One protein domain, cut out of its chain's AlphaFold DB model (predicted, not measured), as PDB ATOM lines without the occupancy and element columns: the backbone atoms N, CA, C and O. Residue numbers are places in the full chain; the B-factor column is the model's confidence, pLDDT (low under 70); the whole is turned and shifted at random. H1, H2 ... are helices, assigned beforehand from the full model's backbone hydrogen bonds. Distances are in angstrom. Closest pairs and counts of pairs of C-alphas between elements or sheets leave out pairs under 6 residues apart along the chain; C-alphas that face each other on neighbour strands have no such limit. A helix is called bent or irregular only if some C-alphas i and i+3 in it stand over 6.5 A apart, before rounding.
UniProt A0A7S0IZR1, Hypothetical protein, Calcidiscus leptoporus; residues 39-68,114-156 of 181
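This is residues 39 to 68 and 114 to 156 of the 181 residues of the protein "Hypothetical protein" of Calcidiscus leptoporus (UniProt A0A7S0IZR1). H2 and the bent H3 make a loose, elongated line, with H2 packed on H3b; the chain then folds back through H4 toward H3a, and H1 lies off to one side. The 73 printed residues include four named helices, H1 to H4 in order, all helix in class; the radius of gyration of the C-alphas is 14.2 A, the spans 45 by 26 by 17 A.

Find C-alpha 39 at (-38.113, -9.517, -17.958), where H1, residues 39 to 45, begins. H2, residues 48 to 58, runs 15.9 A. H3, residues 117 to 137, was assigned as one helix by its hydrogen bonds but is bent, C-alphas 126 and 129 being 7.3 A apart: H3a is 117 to 126, 14.1 A, and H3b 129 to 137, 12.6 A. H4, residues 146 to 150, ends at (-51.310, -8.223, -36.138).

H1 and H2 meet only through their tight link. Look at Ala 49 and Leu 134, the closest C-alphas, 4.5 A, where H2 and H3b touch, the same way at 37 degrees, only just steep. H3a and H3b stand at a steep tilt of 51 degrees. H3a and H4 are near each other, with 9 pairs of C-alphas within 10 A. Each O i to N i+4 pair is within hydrogen-bond range in H1, H3a, H3b and H4; in H2, 6 of 7.

Residues 69 to 113 are not printed; the gap is 23.2 A between C-alphas 68 and 114. Confidence is under 70 at 39 to 43, 114 to 119, 121 to 122 and 145 to 156.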
ATOM      1  N   GLU A  39     -37.187 -10.014 -16.934       49.16
ATOM      2  CA  GLU A  39     -38.113  -9.517 -17.958       49.16
ATOM      3  C   GLU A  39     -37.537  -8.331 -18.737       49.16
ATOM      4  O   GLU A  39     -37.658  -8.281 -19.961       49.16
ATOM      5  N   LEU A  40     -36.855  -7.396 -18.065       53.41
ATOM      6  CA  LEU A  40     -36.218  -6.283 -18.768       53.41
ATOM      7  C   LEU A  40     -34.985  -6.727 -19.554       53.41
ATOM      8  O   LEU A  40     -34.802  -6.256 -20.667       53.41
ATOM      9  N   ASP A  41     -34.152  -7.617 -19.022       52.78
ATOM     10  CA  ASP A  41     -33.001  -8.164 -19.749       52.78
ATOM     11  C   ASP A  41     -33.470  -8.918 -21.001       52.78
ATOM     12  O   ASP A  41     -32.929  -8.729 -22.091       52.78
ATOM     13  N   SER A  42     -34.588  -9.646 -20.888       59.75
ATOM     14  CA  SER A  42     -35.260 -10.257 -22.039       59.75
ATOM     15  C   SER A  42     -35.714  -9.212 -23.065       59.75
ATOM     16  O   SER A  42     -35.468  -9.391 -24.256       59.75
ATOM     17  N   LEU A  43     -36.313  -8.093 -22.643       66.12
ATOM     18  CA  LEU A  43     -36.701  -7.012 -23.562       66.12
ATOM     19  C   LEU A  43     -35.491  -6.324 -24.206       66.12
ATOM     20  O   LEU A  43     -35.488  -6.078 -25.412       66.12
ATOM     21  N   LEU A  44     -34.445  -6.044 -23.430       70.12
ATOM     22  CA  LEU A  44     -33.229  -5.390 -23.914       70.12
ATOM     23  C   LEU A  44     -32.431  -6.284 -24.867       70.12
ATOM     24  O   LEU A  44     -31.783  -5.766 -25.777       70.12
ATOM     25  N   SER A  45     -32.533  -7.610 -24.736       72.62
ATOM     26  CA  SER A  45     -31.944  -8.545 -25.700       72.62
ATOM     27  C   SER A  45     -32.496  -8.357 -27.123       72.62
ATOM     28  O   SER A  45     -31.760  -8.551 -28.091       72.62
ATOM     29  N   GLY A  46     -33.748  -7.895 -27.254       79.69
ATOM     30  CA  GLY A  46     -34.402  -7.580 -28.529       79.69
ATOM     31  C   GLY A  46     -34.073  -6.195 -29.097       79.69
ATOM     32  O   GLY A  46     -34.510  -5.857 -30.196       79.69
ATOM     33  N   VAL A  47     -33.306  -5.366 -28.379       83.19
ATOM     34  CA  VAL A  47     -32.891  -4.035 -28.844       83.19
ATOM     35  C   VAL A  47     -31.590  -4.163 -29.647       83.19
ATOM     36  O   VAL A  47     -30.489  -4.075 -29.102       83.19
ATOM     37  N   TYR A  48     -31.707  -4.399 -30.956       86.69
ATOM     38  CA  TYR A  48     -30.560  -4.773 -31.796       86.69
ATOM     39  C   TYR A  48     -29.680  -3.610 -32.274       86.69
ATOM     40  O   TYR A  48     -28.488  -3.817 -32.489       86.69
ATOM     41  N   ALA A  49     -30.205  -2.389 -32.431       84.31
ATOM     42  CA  ALA A  49     -29.421  -1.281 -32.998       84.31
ATOM     43  C   ALA A  49     -28.152  -0.923 -32.187       84.31
ATOM     44  O   ALA A  49     -27.078  -0.827 -32.785       84.31
ATOM     45  N   PRO A  50     -28.197  -0.787 -30.844       78.19
ATOM     46  CA  PRO A  50     -26.994  -0.547 -30.043       78.19
ATOM     47  C   PRO A  50     -26.009  -1.721 -30.090       78.19
ATOM     48  O   PRO A  50     -24.798  -1.511 -30.080       78.19
ATOM     49  N   GLN A  51     -26.520  -2.953 -30.177       83.81
ATOM     50  CA  GLN A  51     -25.684  -4.148 -30.294       83.81
ATOM     51  C   GLN A  51     -24.933  -4.139 -31.626       83.81
ATOM     52  O   GLN A  51     -23.716  -4.295 -31.638       83.81
ATOM     53  N   LEU A  52     -25.633  -3.884 -32.737       85.81
ATOM     54  CA  LEU A  52     -25.014  -3.765 -34.055       85.81
ATOM     55  C   LEU A  52     -23.976  -2.642 -34.081       85.81
ATOM     56  O   LEU A  52     -22.900  -2.846 -34.632       85.81
ATOM     57  N   ARG A  53     -24.258  -1.498 -33.443       84.06
ATOM     58  CA  ARG A  53     -23.318  -0.368 -33.381       84.06
ATOM     59  C   ARG A  53     -21.994  -0.775 -32.744       84.06
ATOM     60  O   ARG A  53     -20.943  -0.561 -33.331       84.06
ATOM     61  N   MET A  54     -22.069  -1.447 -31.599       84.00
ATOM     62  CA  MET A  54     -20.890  -1.975 -30.913       84.00
ATOM     63  C   MET A  54     -20.086  -2.936 -31.805       84.00
ATOM     64  O   MET A  54     -18.858  -2.898 -31.798       84.00
ATOM     65  N   TRP A  55     -20.753  -3.786 -32.593       84.31
ATOM     66  CA  TRP A  55     -20.060  -4.655 -33.548       84.31
ATOM     67  C   TRP A  55     -19.427  -3.861 -34.694       84.31
ATOM     68  O   TRP A  55     -18.292  -4.144 -35.057       84.31
ATOM     69  N   THR A  56     -20.103  -2.847 -35.235       87.25
ATOM     70  CA  THR A  56     -19.557  -2.017 -36.322       87.25
ATOM     71  C   THR A  56     -18.405  -1.112 -35.884       87.25
ATOM     72  O   THR A  56     -17.609  -0.708 -36.728       87.25
ATOM     73  N   ASP A  57     -18.277  -0.827 -34.586       84.62
ATOM     74  CA  ASP A  57     -17.125  -0.101 -34.033       84.62
ATOM     75  C   ASP A  57     -15.848  -0.965 -34.035       84.62
ATOM     76  O   ASP A  57     -14.738  -0.437 -34.093       84.62
ATOM     77  N   ALA A  58     -15.993  -2.295 -33.986       89.62
ATOM     78  CA  ALA A  58     -14.880  -3.247 -33.919       89.62
ATOM     79  C   ALA A  58     -14.634  -4.012 -35.232       89.62
ATOM     80  O   ALA A  58     -13.511  -4.444 -35.496       89.62
ATOM     81  N   PHE A  59     -15.666  -4.191 -36.056       90.50
ATOM     82  CA  PHE A  59     -15.623  -4.976 -37.284       90.50
ATOM     83  C   PHE A  59     -16.130  -4.154 -38.460       90.50
ATOM     84  O   PHE A  59     -17.116  -3.423 -38.363       90.50
ATOM     85  N   SER A  60     -15.486  -4.322 -39.615       90.69
ATOM     86  CA  SER A  60     -15.986  -3.704 -40.838       90.69
ATOM     87  C   SER A  60     -17.355  -4.277 -41.201       90.69
ATOM     88  O   SER A  60     -17.649  -5.450 -40.955       90.69
ATOM     89  N   ARG A  61     -18.186  -3.477 -41.875       88.12
ATOM     90  CA  ARG A  61     -19.514  -3.922 -42.316       88.12
ATOM     91  C   ARG A  61     -19.465  -5.210 -43.147       88.12
ATOM     92  O   ARG A  61     -20.391  -6.008 -43.055       88.12
ATOM     93  N   ALA A  62     -18.406  -5.425 -43.930       88.31
ATOM     94  CA  ALA A  62     -18.229  -6.622 -44.753       88.31
ATOM     95  C   ALA A  62     -18.055  -7.920 -43.937       88.31
ATOM     96  O   ALA A  62     -18.286  -8.998 -44.471       88.31
ATOM     97  N   GLN A  63     -17.676  -7.824 -42.658       90.19
ATOM     98  CA  GLN A  63     -17.494  -8.965 -41.750       90.19
ATOM     99  C   GLN A  63     -18.759  -9.309 -40.954       90.19
ATOM    100  O   GLN A  63     -18.757 -10.258 -40.172       90.19
ATOM    101  N   ILE A  64     -19.833  -8.535 -41.121       91.00
ATOM    102  CA  ILE A  64     -21.087  -8.709 -40.391       91.00
ATOM    103  C   ILE A  64     -22.158  -9.164 -41.381       91.00
ATOM    104  O   ILE A  64     -22.464  -8.466 -42.343       91.00
ATOM    105  N   THR A  65     -22.789 -10.305 -41.130       90.38
ATOM    106  CA  THR A  65     -23.940 -10.766 -41.917       90.38
ATOM    107  C   THR A  65     -25.186 -10.709 -41.049       90.38
ATOM    108  O   THR A  65     -25.222 -11.302 -39.975       90.38
ATOM    109  N   LEU A  66     -26.209  -9.991 -41.516       90.69
ATOM    110  CA  LEU A  66     -27.505  -9.898 -40.848       90.69
ATOM    111  C   LEU A  66     -28.534 -10.691 -41.637       90.69
ATOM    112  O   LEU A  66     -28.661 -10.521 -42.848       90.69
ATOM    113  N   LEU A  67     -29.258 -11.547 -40.928       88.75
ATOM    114  CA  LEU A  67     -30.235 -12.470 -41.484       88.75
ATOM    115  C   LEU A  67     -31.571 -12.246 -40.787       88.75
ATOM    116  O   LEU A  67     -31.618 -12.099 -39.564       88.75
ATOM    117  N   ARG A  68     -32.658 -12.220 -41.558       87.19
ATOM    118  CA  ARG A  68     -34.008 -12.071 -41.010       87.19
ATOM    119  C   ARG A  68     -34.596 -13.440 -40.741       87.19
ATOM    120  O   ARG A  68     -34.668 -14.278 -41.634       87.19
ATOM    121  N   ASP A 114     -50.888 -16.967 -26.225       55.75
ATOM    122  CA  ASP A 114     -51.803 -15.935 -26.705       55.75
ATOM    123  C   ASP A 114     -51.391 -14.602 -26.057       55.75
ATOM    124  O   ASP A 114     -51.669 -14.346 -24.883       55.75
ATOM    125  N   VAL A 115     -50.636 -13.776 -26.786       63.22
ATOM    126  CA  VAL A 115     -50.180 -12.480 -26.291       63.22
ATOM    127  C   VAL A 115     -51.329 -11.510 -26.506       63.22
ATOM    128  O   VAL A 115     -51.850 -11.369 -27.612       63.22
ATOM    129  N   ALA A 116     -51.741 -10.823 -25.444       68.44
ATOM    130  CA  ALA A 116     -52.808  -9.838 -25.548       68.44
ATOM    131  C   ALA A 116     -52.466  -8.766 -26.600       68.44
ATOM    132  O   ALA A 116     -51.335  -8.270 -26.641       68.44
ATOM    133  N   CYS A 117     -53.460  -8.334 -27.392       66.88
ATOM    134  CA  CYS A 117     -53.276  -7.288 -28.409       66.88
ATOM    135  C   CYS A 117     -52.629  -6.023 -27.825       66.88
ATOM    136  O   CYS A 117     -51.796  -5.392 -28.470       66.88
ATOM    137  N   ALA A 118     -53.015  -5.659 -26.598       64.50
ATOM    138  CA  ALA A 118     -52.474  -4.504 -25.891       64.50
ATOM    139  C   ALA A 118     -50.972  -4.658 -25.608       64.50
ATOM    140  O   ALA A 118     -50.215  -3.709 -25.797       64.50
ATOM    141  N   THR A 119     -50.530  -5.859 -25.228       66.38
ATOM    142  CA  THR A 119     -49.113  -6.163 -25.014       66.38
ATOM    143  C   THR A 119     -48.341  -6.109 -26.328       66.38
ATOM    144  O   THR A 119     -47.287  -5.483 -26.377       66.38
ATOM    145  N   VAL A 120     -48.875  -6.675 -27.416       70.31
ATOM    146  CA  VAL A 120     -48.241  -6.563 -28.742       70.31
ATOM    147  C   VAL A 120     -48.123  -5.103 -29.168       70.31
ATOM    148  O   VAL A 120     -47.042  -4.680 -29.565       70.31
ATOM    149  N   ALA A 121     -49.185  -4.309 -29.021       69.25
ATOM    150  CA  ALA A 121     -49.156  -2.886 -29.343       69.25
ATOM    151  C   ALA A 121     -48.116  -2.122 -28.505       69.25
ATOM    152  O   ALA A 121     -47.356  -1.324 -29.057       69.25
ATOM    153  N   ALA A 122     -48.039  -2.400 -27.199       68.50
ATOM    154  CA  ALA A 122     -47.058  -1.793 -26.303       68.50
ATOM    155  C   ALA A 122     -45.619  -2.171 -26.685       68.50
ATOM    156  O   ALA A 122     -44.760  -1.295 -26.760       68.50
ATOM    157  N   LEU A 123     -45.358  -3.442 -27.001       73.81
ATOM    158  CA  LEU A 123     -44.041  -3.905 -27.445       73.81
ATOM    159  C   LEU A 123     -43.669  -3.325 -28.812       73.81
ATOM    160  O   LEU A 123     -42.553  -2.846 -28.990       73.81
ATOM    161  N   THR A 124     -44.599  -3.297 -29.770       76.25
ATOM    162  CA  THR A 124     -44.376  -2.650 -31.071       76.25
ATOM    163  C   THR A 124     -44.029  -1.176 -30.896       76.25
ATOM    164  O   THR A 124     -43.115  -0.689 -31.559       76.25
ATOM    165  N   HIS A 125     -44.721  -0.470 -30.000       75.19
ATOM    166  CA  HIS A 125     -44.412   0.922 -29.692       75.19
ATOM    167  C   HIS A 125     -43.033   1.072 -29.033       75.19
ATOM    168  O   HIS A 125     -42.238   1.897 -29.476       75.19
ATOM    169  N   PHE A 126     -42.722   0.237 -28.039       76.25
ATOM    170  CA  PHE A 126     -41.436   0.236 -27.341       76.25
ATOM    171  C   PHE A 126     -40.248  -0.007 -28.287       76.25
ATOM    172  O   PHE A 126     -39.251   0.708 -28.215       76.25
ATOM    173  N   PHE A 127     -40.351  -0.983 -29.197       80.56
ATOM    174  CA  PHE A 127     -39.267  -1.335 -30.121       80.56
ATOM    175  C   PHE A 127     -39.157  -0.417 -31.346       80.56
ATOM    176  O   PHE A 127     -38.119  -0.425 -32.005       80.56
ATOM    177  N   ALA A 128     -40.182   0.384 -31.660       79.88
ATOM    178  CA  ALA A 128     -40.207   1.240 -32.849       79.88
ATOM    179  C   ALA A 128     -38.959   2.133 -33.025       79.88
ATOM    180  O   ALA A 128     -38.321   2.007 -34.074       79.88
ATOM    181  N   PRO A 129     -38.538   2.964 -32.045       80.56
ATOM    182  CA  PRO A 129     -37.362   3.822 -32.224       80.56
ATOM    183  C   PRO A 129     -36.069   3.020 -32.438       80.56
ATOM    184  O   PRO A 129     -35.207   3.412 -33.226       80.56
ATOM    185  N   TRP A 130     -35.944   1.862 -31.788       82.38
ATOM    186  CA  TRP A 130     -34.785   0.979 -31.928       82.38
ATOM    187  C   TRP A 130     -34.741   0.297 -33.294       82.38
ATOM    188  O   TRP A 130     -33.674   0.184 -33.895       82.38
ATOM    189  N   ASN A 131     -35.898  -0.122 -33.800       86.88
ATOM    190  CA  ASN A 131     -36.031  -0.690 -35.134       86.88
ATOM    191  C   ASN A 131     -35.735   0.362 -36.206       86.88
ATOM    192  O   ASN A 131     -35.001   0.074 -37.147       86.88
ATOM    193  N   ASP A 132     -36.224   1.593 -36.049       83.94
ATOM    194  CA  ASP A 132     -35.894   2.687 -36.967       83.94
ATOM    195  C   ASP A 132     -34.386   2.979 -36.992       83.94
ATOM    196  O   ASP A 132     -33.812   3.118 -38.074       83.94
ATOM    197  N   ALA A 133     -33.721   2.977 -35.831       84.19
ATOM    198  CA  ALA A 133     -32.266   3.096 -35.755       84.19
ATOM    199  C   ALA A 133     -31.545   1.920 -36.443       84.19
ATOM    200  O   ALA A 133     -30.572   2.136 -37.165       84.19
ATOM    201  N   LEU A 134     -32.039   0.688 -36.277       87.81
ATOM    202  CA  LEU A 134     -31.499  -0.493 -36.954       87.81
ATOM    203  C   LEU A 134     -31.620  -0.365 -38.480       87.81
ATOM    204  O   LEU A 134     -30.644  -0.594 -39.188       87.81
ATOM    205  N   TYR A 135     -32.781   0.043 -38.997       90.50
ATOM    206  CA  TYR A 135     -32.999   0.204 -40.441       90.50
ATOM    207  C   TYR A 135     -32.208   1.366 -41.042       90.50
ATOM    208  O   TYR A 135     -31.855   1.315 -42.217       90.50
ATOM    209  N   ALA A 136     -31.912   2.404 -40.258       87.31
ATOM    210  CA  ALA A 136     -31.015   3.470 -40.691       87.31
ATOM    211  C   ALA A 136     -29.573   2.963 -40.866       87.31
ATOM    212  O   ALA A 136     -28.893   3.362 -41.810       87.31
ATOM    213  N   MET A 137     -29.125   2.058 -39.990       87.00
ATOM    214  CA  MET A 137     -27.821   1.396 -40.111       87.00
ATOM    215  C   MET A 137     -27.807   0.344 -41.231       87.00
ATOM    216  O   MET A 137     -26.774   0.127 -41.859       87.00
ATOM    217  N   GLU A 138     -28.954  -0.286 -41.506       89.88
ATOM    218  CA  GLU A 138     -29.092  -1.397 -42.452       89.88
ATOM    219  C   GLU A 138     -30.270  -1.210 -43.419       89.88
ATOM    220  O   GLU A 138     -31.263  -1.938 -43.343       89.88
ATOM    221  N   PRO A 139     -30.175  -0.286 -44.395       87.38
ATOM    222  CA  PRO A 139     -31.304   0.047 -45.273       87.38
ATOM    223  C   PRO A 139     -31.780  -1.106 -46.165       87.38
ATOM    224  O   PRO A 139     -32.890  -1.069 -46.691       87.38
ATOM    225  N   LYS A 140     -30.937  -2.129 -46.359       85.94
ATOM    226  CA  LYS A 140     -31.275  -3.345 -47.117       85.94
ATOM    227  C   LYS A 140     -32.168  -4.304 -46.325       85.94
ATOM    228  O   LYS A 140     -32.757  -5.205 -46.916       85.94
ATOM    229  N   LEU A 141     -32.248  -4.143 -45.003       85.75
ATOM    230  CA  LEU A 141     -33.079  -4.974 -44.146       85.75
ATOM    231  C   LEU A 141     -34.549  -4.607 -44.380       85.75
ATOM    232  O   LEU A 141     -34.958  -3.464 -44.166       85.75
ATOM    233  N   LYS A 142     -35.364  -5.576 -44.812       85.31
ATOM    234  CA  LYS A 142     -36.812  -5.366 -44.928       85.31
ATOM    235  C   LYS A 142     -37.368  -4.993 -43.547       85.31
ATOM    236  O   LYS A 142     -37.103  -5.664 -42.549       85.31
ATOM    237  N   ARG A 143     -38.134  -3.900 -43.509       85.25
ATOM    238  CA  ARG A 143     -38.767  -3.399 -42.286       85.25
ATOM    239  C   ARG A 143     -39.770  -4.416 -41.748       85.25
ATOM    240  O   ARG A 143     -40.522  -5.011 -42.518       85.25
ATOM    241  N   TRP A 144     -39.810  -4.560 -40.430       76.56
ATOM    242  CA  TRP A 144     -40.802  -5.371 -39.740       76.56
ATOM    243  C   TRP A 144     -42.187  -4.750 -39.949       76.56
ATOM    244  O   TRP A 144     -42.444  -3.609 -39.555       76.56
ATOM    245  N   GLY A 145     -43.058  -5.464 -40.660       63.34
ATOM    246  CA  GLY A 145     -44.375  -4.968 -41.045       63.34
ATOM    247  C   GLY A 145     -45.412  -5.205 -39.950       63.34
ATOM    248  O   GLY A 145     -45.576  -6.329 -39.485       63.34
ATOM    249  N   ARG A 146     -46.193  -4.173 -39.592       50.97
ATOM    250  CA  ARG A 146     -47.305  -4.285 -38.618       50.97
ATOM    251  C   ARG A 146     -48.314  -5.391 -38.974       50.97
ATOM    252  O   ARG A 146     -48.935  -5.951 -38.076       50.97
ATOM    253  N   SER A 147     -48.474  -5.717 -40.259       45.44
ATOM    254  CA  SER A 147     -49.399  -6.755 -40.725       45.44
ATOM    255  C   SER A 147     -48.928  -8.183 -40.442       45.44
ATOM    256  O   SER A 147     -49.778  -9.046 -40.287       45.44
ATOM    257  N   GLU A 148     -47.617  -8.442 -40.345       49.00
ATOM    258  CA  GLU A 148     -47.067  -9.794 -40.106       49.00
ATOM    259  C   GLU A 148     -47.288 -10.250 -38.641       49.00
ATOM    260  O   GLU A 148     -47.356 -11.444 -38.350       49.00
ATOM    261  N   VAL A 149     -47.481  -9.296 -37.720       45.69
ATOM    262  CA  VAL A 149     -47.711  -9.531 -36.281       45.69
ATOM    263  C   VAL A 149     -49.196  -9.460 -35.930       45.69
ATOM    264  O   VAL A 149     -49.709 -10.303 -35.196       45.69
ATOM    265  N   ALA A 150     -49.908  -8.465 -36.470       41.44
ATOM    266  CA  ALA A 150     -51.310  -8.223 -36.138       41.44
ATOM    267  C   ALA A 150     -52.251  -9.335 -36.634       41.44
ATOM    268  O   ALA A 150     -53.285  -9.560 -36.012       41.44
ATOM    269  N   SER A 151     -51.905 -10.052 -37.712       42.69
ATOM    270  CA  SER A 151     -52.738 -11.150 -38.227       42.69
ATOM    271  C   SER A 151     -52.590 -12.462 -37.458       42.69
ATOM    272  O   SER A 151     -53.459 -13.324 -37.563       42.69
ATOM    273  N   THR A 152     -51.491 -12.637 -36.719       45.53
ATOM    274  CA  THR A 152     -51.056 -13.964 -36.246       45.53
ATOM    275  C   THR A 152     -50.883 -14.041 -34.731       45.53
ATOM    276  O   THR A 152     -51.065 -15.114 -34.169       45.53
ATOM    277  N   ALA A 153     -50.567 -12.928 -34.055       49.44
ATOM    278  CA  ALA A 153     -50.185 -12.942 -32.639       49.44
ATOM    279  C   ALA A 153     -51.312 -12.583 -31.662       49.44
ATOM    280  O   ALA A 153     -51.184 -12.863 -30.474       49.44
ATOM    281  N   CYS A 154     -52.400 -11.960 -32.127       53.72
ATOM    282  CA  CYS A 154     -53.440 -11.479 -31.224       53.72
ATOM    283  C   CYS A 154     -54.824 -11.947 -31.679       53.72
ATOM    284  O   CYS A 154     -55.424 -11.363 -32.581       53.72
ATOM    285  N   ARG A 155     -55.377 -12.978 -31.030       48.75
ATOM    286  CA  ARG A 155     -56.834 -13.151 -31.043       48.75
ATOM    287  C   ARG A 155     -57.426 -12.077 -30.141       48.75
ATOM    288  O   ARG A 155     -57.068 -11.985 -28.968       48.75
ATOM    289  N   ALA A 156     -58.331 -11.261 -30.682       42.16
ATOM    290  CA  ALA A 156     -59.193 -10.433 -29.848       42.16
ATOM    291  C   ALA A 156     -59.862 -11.331 -28.789       42.16
ATOM    292  O   ALA A 156     -60.215 -12.469 -29.122       42.16
TER     293      ALA A 156